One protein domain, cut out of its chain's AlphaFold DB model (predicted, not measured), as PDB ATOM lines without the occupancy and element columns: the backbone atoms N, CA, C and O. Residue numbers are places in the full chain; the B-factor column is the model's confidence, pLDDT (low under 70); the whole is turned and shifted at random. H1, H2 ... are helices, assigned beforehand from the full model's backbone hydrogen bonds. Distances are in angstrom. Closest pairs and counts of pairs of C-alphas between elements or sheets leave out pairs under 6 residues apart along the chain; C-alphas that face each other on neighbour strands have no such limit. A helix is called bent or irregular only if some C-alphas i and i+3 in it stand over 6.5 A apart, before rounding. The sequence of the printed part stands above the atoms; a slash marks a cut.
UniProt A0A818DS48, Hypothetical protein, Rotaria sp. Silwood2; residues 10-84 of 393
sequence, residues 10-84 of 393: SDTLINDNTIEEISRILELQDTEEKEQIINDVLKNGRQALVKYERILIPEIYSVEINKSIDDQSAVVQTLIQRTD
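What this domain is: This is residues 10 to 84 of the 393 residues of the protein "Hypothetical protein" of Rotaria sp. Silwood2 (UniProt A0A818DS48). Three short helices, H2, H3 and H4, make a zigzag in which each folds back beside the one before. The longer H1 crosses H2 at one end of this zigzag, and the small H5 is near H4 at the other end, joined to it by a loop of 8 residues; residues 68 to 74, of which 74 belongs to H5, stick out. The printed part has 75 residues with five named helices in the order H1, H2, H3, H4, H5 and no named strand; its class is all helix. The whole is compact, with a radius of gyration of the C-alphas of 12.9 A, and the C-alphas span 38 by 27 by 21 A.

Where its parts are: H1, the longest helix, holds residues 10 to 25 and is 22.6 A from first to last C-alpha, beginning at C-alpha 10 at (-45.062, 2.379, 1.225). H2, residues 32 to 44, measures 19.0 A; it is irregular, but only just, with C-alphas 32 and 35 6.6 A apart. H3 holds residues 46 to 52 and measures 11.1 A, with C-alpha 46 at (-40.112, 21.782, 14.616). H4, residues 58 to 65, measures 10.4 A. H5, residues 74 to 79, measures 8.8 A and ends at C-alpha 79 at (-23.377, 20.212, 11.986).

How they stand to each other: H1 touches H2 with residues 19 to 23 alone, at a steep tilt of 66 degrees, opposite ways; the closest C-alphas, of Ile 19 and Ile 38, are 6.6 A apart. H2 and H3 form a helical hairpin: they touch at a shallow tilt of 34 degrees, only just short of steep, opposite ways, and their closest C-alphas, of Val 41 and Ala 48, are 5.3 A apart. H3 and H4 form a second helical hairpin at a shallow tilt of 32 degrees, only just short of steep, opposite ways; they touch, and their closest C-alphas, of Gln 47 and Ile 65, are 7.1 A apart. H4 and H5 are close but not clearly touching, with Val 63 and Val 76 closest at 7.1 A between C-alphas, and only just about perpendicular at 72 degrees. H2 and H4 are apart, and H1 and H4 are only just apart, with closest C-alphas at 8.2 A. In H1, H4 and H5 every O i to N i+4 pair is within hydrogen-bond range; in H2 8 of 9 are, and in H3 0 of 3, while 4 of its 4 O i to N i+3 pairs are.

The domain as a whole: The two C-alphas farthest apart are those of Ser 10 and Ser 73, at 39.3 A. The printed part has no cut and no long link; the links H2 to H3 and H3 to H4 are tight. Residues 68 to 74 stand free. The mean pLDDT of the printed part is 77.9, and residues 10 to 14 and 67 to 83 are under 70.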
ATOM      1  N   SER A  10     -45.918   1.241   1.568       49.03
ATOM      2  CA  SER A  10     -45.062   2.379   1.225       49.03
ATOM      3  C   SER A  10     -45.158   3.528   2.233       49.03
ATOM      4  O   SER A  10     -44.151   4.184   2.478       49.03
ATOM      5  N   ASP A  11     -46.331   3.777   2.823       52.06
ATOM      6  CA  ASP A  11     -46.534   4.855   3.801       52.06
ATOM      7  C   ASP A  11     -45.878   4.511   5.145       52.06
ATOM      8  O   ASP A  11     -45.297   5.373   5.801       52.06
ATOM      9  N   THR A  12     -45.909   3.231   5.528       57.31
ATOM     10  CA  THR A  12     -45.237   2.727   6.734       57.31
ATOM     11  C   THR A  12     -43.717   2.838   6.606       57.31
ATOM     12  O   THR A  12     -43.064   3.357   7.502       57.31
ATOM     13  N   LEU A  13     -43.161   2.460   5.448       57.69
ATOM     14  CA  LEU A  13     -41.717   2.515   5.192       57.69
ATOM     15  C   LEU A  13     -41.165   3.956   5.183       57.69
ATOM     16  O   LEU A  13     -40.052   4.200   5.643       57.69
ATOM     17  N   ILE A  14     -41.939   4.917   4.661       59.97
ATOM     18  CA  ILE A  14     -41.571   6.345   4.661       59.97
ATOM     19  C   ILE A  14     -41.593   6.906   6.089       59.97
ATOM     20  O   ILE A  14     -40.699   7.672   6.457       59.97
ATOM     21  N   ASN A  15     -42.574   6.510   6.903       70.44
ATOM     22  CA  ASN A  15     -42.663   6.944   8.296       70.44
ATOM     23  C   ASN A  15     -41.532   6.366   9.154       70.44
ATOM     24  O   ASN A  15     -40.910   7.126   9.890       70.44
ATOM     25  N   ASP A  16     -41.202   5.082   9.003       75.75
ATOM     26  CA  ASP A  16     -40.129   4.439   9.774       75.75
ATOM     27  C   ASP A  16     -38.761   5.077   9.471       75.75
ATOM     28  O   ASP A  16     -38.023   5.443  10.387       75.75
ATOM     29  N   ASN A  17     -38.465   5.340   8.191       84.19
ATOM     30  CA  ASN A  17     -37.241   6.042   7.788       84.19
ATOM     31  C   ASN A  17     -37.195   7.493   8.311       84.19
ATOM     32  O   ASN A  17     -36.146   7.985   8.719       84.19
ATOM     33  N   THR A  18     -38.341   8.185   8.339       87.25
ATOM     34  CA  THR A  18     -38.426   9.551   8.888       87.25
ATOM     35  C   THR A  18     -38.161   9.556  10.398       87.25
ATOM     36  O   THR A  18     -37.437  10.417  10.890       87.25
ATOM     37  N   ILE A  19     -38.709   8.588  11.140       89.25
ATOM     38  CA  ILE A  19     -38.520   8.445  12.592       89.25
ATOM     39  C   ILE A  19     -37.044   8.194  12.928       89.25
ATOM     40  O   ILE A  19     -36.492   8.856  13.811       89.25
ATOM     41  N   GLU A  20     -36.396   7.265  12.220       89.31
ATOM     42  CA  GLU A  20     -34.972   6.966  12.404       89.31
ATOM     43  C   GLU A  20     -34.096   8.192  12.121       89.31
ATOM     44  O   GLU A  20     -33.203   8.517  12.908       89.31
ATOM     45  N   GLU A  21     -34.391   8.918  11.044       90.38
ATOM     46  CA  GLU A  21     -33.633  10.100  10.651       90.38
ATOM     47  C   GLU A  21     -33.824  11.266  11.638       90.38
ATOM     48  O   GLU A  21     -32.837  11.893  12.025       90.38
ATOM     49  N   ILE A  22     -35.043  11.511  12.141       91.38
ATOM     50  CA  ILE A  22     -35.278  12.495  13.217       91.38
ATOM     51  C   ILE A  22     -34.494  12.098  14.470       91.38
ATOM     52  O   ILE A  22     -33.804  12.935  15.054       91.38
ATOM     53  N   SER A  23     -34.558  10.823  14.872       91.75
ATOM     54  CA  SER A  23     -33.806  10.323  16.028       91.75
ATOM     55  C   SER A  23     -32.304  10.540  15.866       91.75
ATOM     56  O   SER A  23     -31.629  10.845  16.850       91.75
ATOM     57  N   ARG A  24     -31.782  10.370  14.648       91.06
ATOM     58  CA  ARG A  24     -30.370  10.566  14.318       91.06
ATOM     59  C   ARG A  24     -29.976  12.040  14.349       91.06
ATOM     60  O   ARG A  24     -28.934  12.360  14.912       91.06
ATOM     61  N   ILE A  25     -30.787  12.926  13.763       89.44
ATOM     62  CA  ILE A  25     -30.529  14.376  13.738       89.44
ATOM     63  C   ILE A  25     -30.519  14.941  15.160       89.44
ATOM     64  O   ILE A  25     -29.597  15.671  15.520       89.44
ATOM     65  N   LEU A  26     -31.508  14.550  15.967       90.31
ATOM     66  CA  LEU A  26     -31.671  15.011  17.345       90.31
ATOM     67  C   LEU A  26     -30.768  14.285  18.360       90.31
ATOM     68  O   LEU A  26     -30.808  14.616  19.541       90.31
ATOM     69  N   GLU A  27     -29.983  13.296  17.914       90.44
ATOM     70  CA  GLU A  27     -29.149  12.415  18.753       90.44
ATOM     71  C   GLU A  27     -29.894  11.860  19.978       90.44
ATOM     72  O   GLU A  27     -29.370  11.794  21.092       90.44
ATOM     73  N   LEU A  28     -31.147  11.451  19.769       89.75
ATOM     74  CA  LEU A  28     -31.982  10.925  20.843       89.75
ATOM     75  C   LEU A  28     -31.445   9.569  21.298       89.75
ATOM     76  O   LEU A  28     -31.308   8.639  20.499       89.75
ATOM     77  N   GLN A  29     -31.188   9.442  22.598       85.69
ATOM     78  CA  GLN A  29     -30.903   8.149  23.210       85.69
ATOM     79  C   GLN A  29     -32.177   7.302  23.273       85.69
ATOM     80  O   GLN A  29     -33.281   7.847  23.368       85.69
ATOM     81  N   ASP A  30     -32.028   5.974  23.249       78.56
ATOM     82  CA  ASP A  30     -33.140   5.022  23.379       78.56
ATOM     83  C   ASP A  30     -33.748   5.084  24.789       78.56
ATOM     84  O   ASP A  30     -33.429   4.309  25.690       78.56
ATOM     85  N   THR A  31     -34.614   6.073  24.969       80.56
ATOM     86  CA  THR A  31     -35.325   6.429  26.195       80.56
ATOM     87  C   THR A  31     -36.827   6.403  25.928       80.56
ATOM     88  O   THR A  31     -37.257   6.512  24.780       80.56
ATOM     89  N   GLU A  32     -37.642   6.312  26.981       80.19
ATOM     90  CA  GLU A  32     -39.107   6.423  26.855       80.19
ATOM     91  C   GLU A  32     -39.537   7.768  26.232       80.19
ATOM     92  O   GLU A  32     -40.579   7.858  25.587       80.19
ATOM     93  N   GLU A  33     -38.709   8.810  26.360       86.81
ATOM     94  CA  GLU A  33     -38.985  10.155  25.845       86.81
ATOM     95  C   GLU A  33     -38.722  10.292  24.336       86.81
ATOM     96  O   GLU A  33     -39.323  11.152  23.691       86.81
ATOM     97  N   LYS A  34     -37.880   9.435  23.739       91.12
ATOM     98  CA  LYS A  34     -37.518   9.495  22.310       91.12
ATOM     99  C   LYS A  34     -38.743   9.443  21.404       91.12
ATOM    100  O   LYS A  34     -38.909  10.294  20.532       91.12
ATOM    101  N   GLU A  35     -39.608   8.456  21.616       91.00
ATOM    102  CA  GLU A  35     -40.819   8.283  20.812       91.00
ATOM    103  C   GLU A  35     -41.771   9.474  20.988       91.00
ATOM    104  O   GLU A  35     -42.368   9.949  20.022       91.00
ATOM    105  N   GLN A  36     -41.858  10.017  22.205       92.81
ATOM    106  CA  GLN A  36     -42.682  11.188  22.481       92.81
ATOM    107  C   GLN A  36     -42.168  12.441  21.759       92.81
ATOM    108  O   GLN A  36     -42.970  13.163  21.167       92.81
ATOM    109  N   ILE A  37     -40.854  12.686  21.770       93.75
ATOM    110  CA  ILE A  37     -40.231  13.824  21.078       93.75
ATOM    111  C   ILE A  37     -40.497  13.734  19.576       93.75
ATOM    112  O   ILE A  37     -40.970  14.700  18.979       93.75
ATOM    113  N   ILE A  38     -40.242  12.571  18.970       93.38
ATOM    114  CA  ILE A  38     -40.427  12.368  17.528       93.38
ATOM    115  C   ILE A  38     -41.896  12.566  17.143       93.38
ATOM    116  O   ILE A  38     -42.190  13.306  16.206       93.38
ATOM    117  N   ASN A  39     -42.824  11.974  17.897       91.31
ATOM    118  CA  ASN A  39     -44.256  12.135  17.649       91.31
ATOM    119  C   ASN A  39     -44.705  13.594  17.790       91.31
ATOM    120  O   ASN A  39     -45.491  14.075  16.973       91.31
ATOM    121  N   ASP A  40     -44.201  14.315  18.792       92.25
ATOM    122  CA  ASP A  40     -44.528  15.725  18.977       92.25
ATOM    123  C   ASP A  40     -43.972  16.593  17.836       92.25
ATOM    124  O   ASP A  40     -44.675  17.502  17.397       92.25
ATOM    125  N   VAL A  41     -42.776  16.297  17.318       92.56
ATOM    126  CA  VAL A  41     -42.187  16.985  16.154       92.56
ATOM    127  C   VAL A  41     -42.988  16.708  14.883       92.56
ATOM    128  O   VAL A  41     -43.364  17.639  14.177       92.56
ATOM    129  N   LEU A  42     -43.311  15.443  14.607       90.88
ATOM    130  CA  LEU A  42     -44.088  15.067  13.423       90.88
ATOM    131  C   LEU A  42     -45.511  15.639  13.452       90.88
ATOM    132  O   LEU A  42     -46.075  15.929  12.397       90.88
ATOM    133  N   LYS A  43     -46.098  15.799  14.646       88.44
ATOM    134  CA  LYS A  43     -47.469  16.291  14.831       88.44
ATOM    135  C   LYS A  43     -47.576  17.810  14.917       88.44
ATOM    136  O   LYS A  43     -48.573  18.370  14.472       88.44
ATOM    137  N   ASN A  44     -46.617  18.469  15.564       88.44
ATOM    138  CA  ASN A  44     -46.719  19.892  15.890       88.44
ATOM    139  C   ASN A  44     -45.676  20.752  15.168       88.44
ATOM    140  O   ASN A  44     -45.717  21.972  15.318       88.44
ATOM    141  N   GLY A  45     -44.799  20.133  14.380       90.44
ATOM    142  CA  GLY A  45     -43.702  20.788  13.690       90.44
ATOM    143  C   GLY A  45     -42.454  20.942  14.559       90.44
ATOM    144  O   GLY A  45     -42.408  20.540  15.725       90.44
ATOM    145  N   ARG A  46     -41.423  21.562  13.985       90.44
ATOM    146  CA  ARG A  46     -40.112  21.782  14.616       90.44
ATOM    147  C   ARG A  46     -40.205  22.513  15.958       90.44
ATOM    148  O   ARG A  46     -39.463  22.199  16.885       90.44
ATOM    149  N   GLN A  47     -41.153  23.437  16.111       89.31
ATOM    150  CA  GLN A  47     -41.323  24.224  17.340       89.31
ATOM    151  C   GLN A  47     -41.801  23.397  18.541       89.31
ATOM    152  O   GLN A  47     -41.724  23.857  19.681       89.31
ATOM    153  N   ALA A  48     -42.209  22.143  18.330       91.19
ATOM    154  CA  ALA A  48     -42.443  21.197  19.415       91.19
ATOM    155  C   ALA A  48     -41.204  20.984  20.302       91.19
ATOM    156  O   ALA A  48     -41.342  20.710  21.495       91.19
ATOM    157  N   LEU A  49     -39.997  21.148  19.744       91.44
ATOM    158  CA  LEU A  49     -38.736  20.960  20.466       91.44
ATOM    159  C   LEU A  49     -38.555  21.940  21.629       91.44
ATOM    160  O   LEU A  49     -37.829  21.622  22.566       91.44
ATOM    161  N   VAL A  50     -39.247  23.087  21.638       91.31
ATOM    162  CA  VAL A  50     -39.220  24.040  22.764       91.31
ATOM    163  C   VAL A  50     -39.637  23.371  24.080       91.31
ATOM    164  O   VAL A  50     -39.080  23.671  25.132       91.31
ATOM    165  N   LYS A  51     -40.548  22.390  24.035       92.94
ATOM    166  CA  LYS A  51     -40.957  21.593  25.208       92.94
ATOM    167  C   LYS A  51     -39.811  20.745  25.784       92.94
ATOM    168  O   LYS A  51     -39.851  20.386  26.959       92.94
ATOM    169  N   TYR A  52     -38.807  20.438  24.968       92.81
ATOM    170  CA  TYR A  52     -37.737  19.482  25.245       92.81
ATOM    171  C   TYR A  52     -36.356  20.137  25.382       92.81
ATOM    172  O   TYR A  52     -35.355  19.428  25.427       92.81
ATOM    173  N   GLU A  53     -36.287  21.466  25.517       91.12
ATOM    174  CA  GLU A  53     -35.039  22.238  25.664       91.12
ATOM    175  C   GLU A  53     -34.082  21.651  26.714       91.12
ATOM    176  O   GLU A  53     -32.875  21.606  26.511       91.12
ATOM    177  N   ARG A  54     -34.618  21.168  27.842       89.94
ATOM    178  CA  ARG A  54     -33.815  20.624  28.954       89.94
ATOM    179  C   ARG A  54     -33.359  19.178  28.759       89.94
ATOM    180  O   ARG A  54     -32.545  18.704  29.546       89.94
ATOM    181  N   ILE A  55     -33.949  18.478  27.797       89.50
ATOM    182  CA  ILE A  55     -33.716  17.052  27.532       89.50
ATOM    183  C   ILE A  55     -32.751  16.896  26.358       89.50
ATOM    184  O   ILE A  55     -31.887  16.021  26.367       89.50
ATOM    185  N   LEU A  56     -32.889  17.757  25.353       88.94
ATOM    186  CA  LEU A  56     -32.043  17.756  24.171       88.94
ATOM    187  C   LEU A  56     -30.634  18.255  24.497       88.94
ATOM    188  O   LEU A  56     -30.426  19.081  25.385       88.94
ATOM    189  N   ILE A  57     -29.662  17.774  23.723       89.12
ATOM    190  CA  ILE A  57     -28.293  18.288  23.770       89.12
ATOM    191  C   ILE A  57     -28.342  19.788  23.416       89.12
ATOM    192  O   ILE A  57     -28.855  20.121  22.340       89.12
ATOM    193  N   PRO A  58     -27.844  20.699  24.279       87.25
ATOM    194  CA  PRO A  58     -28.010  22.144  24.102       87.25
ATOM    195  C   PRO A  58     -27.537  22.672  22.745       87.25
ATOM    196  O   PRO A  58     -28.168  23.560  22.168       87.25
ATOM    197  N   GLU A  59     -26.454  22.110  22.209       84.69
ATOM    198  CA  GLU A  59     -25.910  22.456  20.898       84.69
ATOM    199  C   GLU A  59     -26.875  22.081  19.767       84.69
ATOM    200  O   GLU A  59     -27.117  22.892  18.876       84.69
ATOM    201  N   ILE A  60     -27.470  20.886  19.825       84.31
ATOM    202  CA  ILE A  60     -28.451  20.414  18.837       84.31
ATOM    203  C   ILE A  60     -29.723  21.251  18.925       84.31
ATOM    204  O   ILE A  60     -30.206  21.746  17.910       84.31
ATOM    205  N   TYR A  61     -30.233  21.470  20.139       87.38
ATOM    206  CA  TYR A  61     -31.404  22.316  20.361       87.38
ATOM    207  C   TYR A  61     -31.201  23.721  19.782       87.38
ATOM    208  O   TYR A  61     -32.050  24.222  19.045       87.38
ATOM    209  N   SER A  62     -30.051  24.336  20.069       83.56
ATOM    210  CA  SER A  62     -29.730  25.681  19.591       83.56
ATOM    211  C   SER A  62     -29.639  25.741  18.067       83.56
ATOM    212  O   SER A  62     -30.157  26.682  17.476       83.56
ATOM    213  N   VAL A  63     -29.030  24.739  17.423       82.88
ATOM    214  CA  VAL A  63     -28.943  24.668  15.956       82.88
ATOM    215  C   VAL A  63     -30.322  24.497  15.319       82.88
ATOM    216  O   VAL A  63     -30.613  25.153  14.320       82.88
ATOM    217  N   GLU A  64     -31.182  23.652  15.884       84.44
ATOM    218  CA  GLU A  64     -32.479  23.359  15.267       84.44
ATOM    219  C   GLU A  64     -33.540  24.439  15.527       84.44
ATOM    220  O   GLU A  64     -34.353  24.707  14.641       84.44
ATOM    221  N   ILE A  65     -33.520  25.112  16.685       83.31
ATOM    222  CA  ILE A  65     -34.477  26.184  17.017       83.31
ATOM    223  C   ILE A  65     -33.979  27.577  16.606       83.31
ATOM    224  O   ILE A  65     -34.737  28.335  16.005       83.31
ATOM    225  N   ASN A  66     -32.717  27.929  16.883       74.56
ATOM    226  CA  ASN A  66     -32.203  29.304  16.747       74.56
ATOM    227  C   ASN A  66     -31.430  29.535  15.447       74.56
ATOM    228  O   ASN A  66     -30.479  30.314  15.430       74.56
ATOM    229  N   LYS A  67     -31.812  28.860  14.363       63.31
ATOM    230  CA  LYS A  67     -31.173  28.928  13.040       63.31
ATOM    231  C   LYS A  67     -31.338  30.322  12.394       63.31
ATOM    232  O   LYS A  67     -31.969  30.470  11.355       63.31
ATOM    233  N   SER A  68     -30.784  31.369  13.006       50.84
ATOM    234  CA  SER A  68     -30.491  32.633  12.338       50.84
ATOM    235  C   SER A  68     -29.171  32.442  11.598       50.84
ATOM    236  O   SER A  68     -28.172  32.025  12.186       50.84
ATOM    237  N   ILE A  69     -29.192  32.700  10.297       48.31
ATOM    238  CA  ILE A  69     -28.115  32.412   9.335       48.31
ATOM    239  C   ILE A  69     -26.820  33.207   9.630       48.31
ATOM    240  O   ILE A  69     -25.768  32.917   9.054       48.31
ATOM    241  N   ASP A  70     -26.861  34.159  10.563       50.03
ATOM    242  CA  ASP A  70     -25.782  35.121  10.785       50.03
ATOM    243  C   ASP A  70     -24.658  34.634  11.716       50.03
ATOM    244  O   ASP A  70     -23.563  35.197  11.667       50.03
ATOM    245  N   ASP A  71     -24.856  33.575  12.511       46.81
ATOM    246  CA  ASP A  71     -23.828  33.107  13.456       46.81
ATOM    247  C   ASP A  71     -23.049  31.893  12.911       46.81
ATOM    248  O   ASP A  71     -23.269  30.727  13.252       46.81
ATOM    249  N   GLN A  72     -22.125  32.174  11.986       49.03
ATOM    250  CA  GLN A  72     -21.238  31.188  11.355       49.03
ATOM    251  C   GLN A  72     -20.097  30.743  12.287       49.03
ATOM    252  O   GLN A  72     -18.916  30.986  12.029       49.03
ATOM    253  N   SER A  73     -20.423  30.036  13.366       57.41
ATOM    254  CA  SER A  73     -19.425  29.261  14.111       57.41
ATOM    255  C   SER A  73     -19.004  28.013  13.313       57.41
ATOM    256  O   SER A  73     -19.829  27.331  12.703       57.41
ATOM    257  N   ALA A  74     -17.714  27.659  13.334       54.44
ATOM    258  CA  ALA A  74     -17.176  26.469  12.657       54.44
ATOM    259  C   ALA A  74     -17.818  25.143  13.139       54.44
ATOM    260  O   ALA A  74     -17.876  24.164  12.391       54.44
ATOM    261  N   VAL A  75     -18.357  25.117  14.365       56.56
ATOM    262  CA  VAL A  75     -19.133  23.983  14.903       56.56
ATOM    263  C   VAL A  75     -20.494  23.877  14.206       56.56
ATOM    264  O   VAL A  75     -20.914  22.783  13.836       56.56
ATOM    265  N   VAL A  76     -21.129  25.020  13.927       56.47
ATOM    266  CA  VAL A  76     -22.397  25.103  13.191       56.47
ATOM    267  C   VAL A  76     -22.187  24.634  11.747       56.47
ATOM    268  O   VAL A  76     -22.953  23.809  11.271       56.47
ATOM    269  N   GLN A  77     -21.091  25.016  11.078       54.22
ATOM    270  CA  GLN A  77     -20.780  24.527   9.719       54.22
ATOM    271  C   GLN A  77     -20.556  23.006   9.630       54.22
ATOM    272  O   GLN A  77     -20.889  22.398   8.613       54.22
ATOM    273  N   THR A  78     -20.021  22.378  10.682       54.78
ATOM    274  CA  THR A  78     -19.798  20.920  10.710       54.78
ATOM    275  C   THR A  78     -21.103  20.156  10.983       54.78
ATOM    276  O   THR A  78     -21.302  19.068  10.446       54.78
ATOM    277  N   LEU A  79     -22.026  20.743  11.755       53.88
ATOM    278  CA  LEU A  79     -23.377  20.212  11.986       53.88
ATOM    279  C   LEU A  79     -24.333  20.469  10.803       53.88
ATOM    280  O   LEU A  79     -25.179  19.624  10.527       53.88
ATOM    281  N   ILE A  80     -24.144  21.556  10.042       54.38
ATOM    282  CA  ILE A  80     -24.917  21.918   8.831       54.38
ATOM    283  C   ILE A  80     -24.812  20.864   7.707       54.38
ATOM    284  O   ILE A  80     -25.674  20.818   6.837       54.38
ATOM    285  N   GLN A  81     -23.803  19.983   7.710       50.59
ATOM    286  CA  GLN A  81     -23.738  18.874   6.742       50.59
ATOM    287  C   GLN A  81     -24.765  17.754   7.007       50.59
ATOM    288  O   GLN A  81     -24.887  16.839   6.191       50.59
ATOM    289  N   ARG A  82     -25.488  17.787   8.134       56.16
ATOM    290  CA  ARG A  82     -26.607  16.875   8.400       56.16
ATOM    291  C   ARG A  82     -27.838  17.306   7.602       56.16
ATOM    292  O   ARG A  82     -28.035  18.494   7.365       56.16
ATOM    293  N   THR A  83     -28.662  16.336   7.201       61.31
ATOM    294  CA  THR A  83     -30.014  16.591   6.685       61.31
ATOM    295  C   THR A  83     -30.701  17.573   7.628       61.31
ATOM    296  O   THR A  83     -30.788  17.305   8.826       61.31
ATOM    297  N   ASP A  84     -31.129  18.720   7.107       78.75
ATOM    298  CA  ASP A  84     -31.822  19.721   7.909       78.75
ATOM    299  C   ASP A  84     -33.116  19.097   8.449       78.75
ATOM    300  O   ASP A  84     -33.926  18.596   7.662       78.75
TER     301      ASP A  84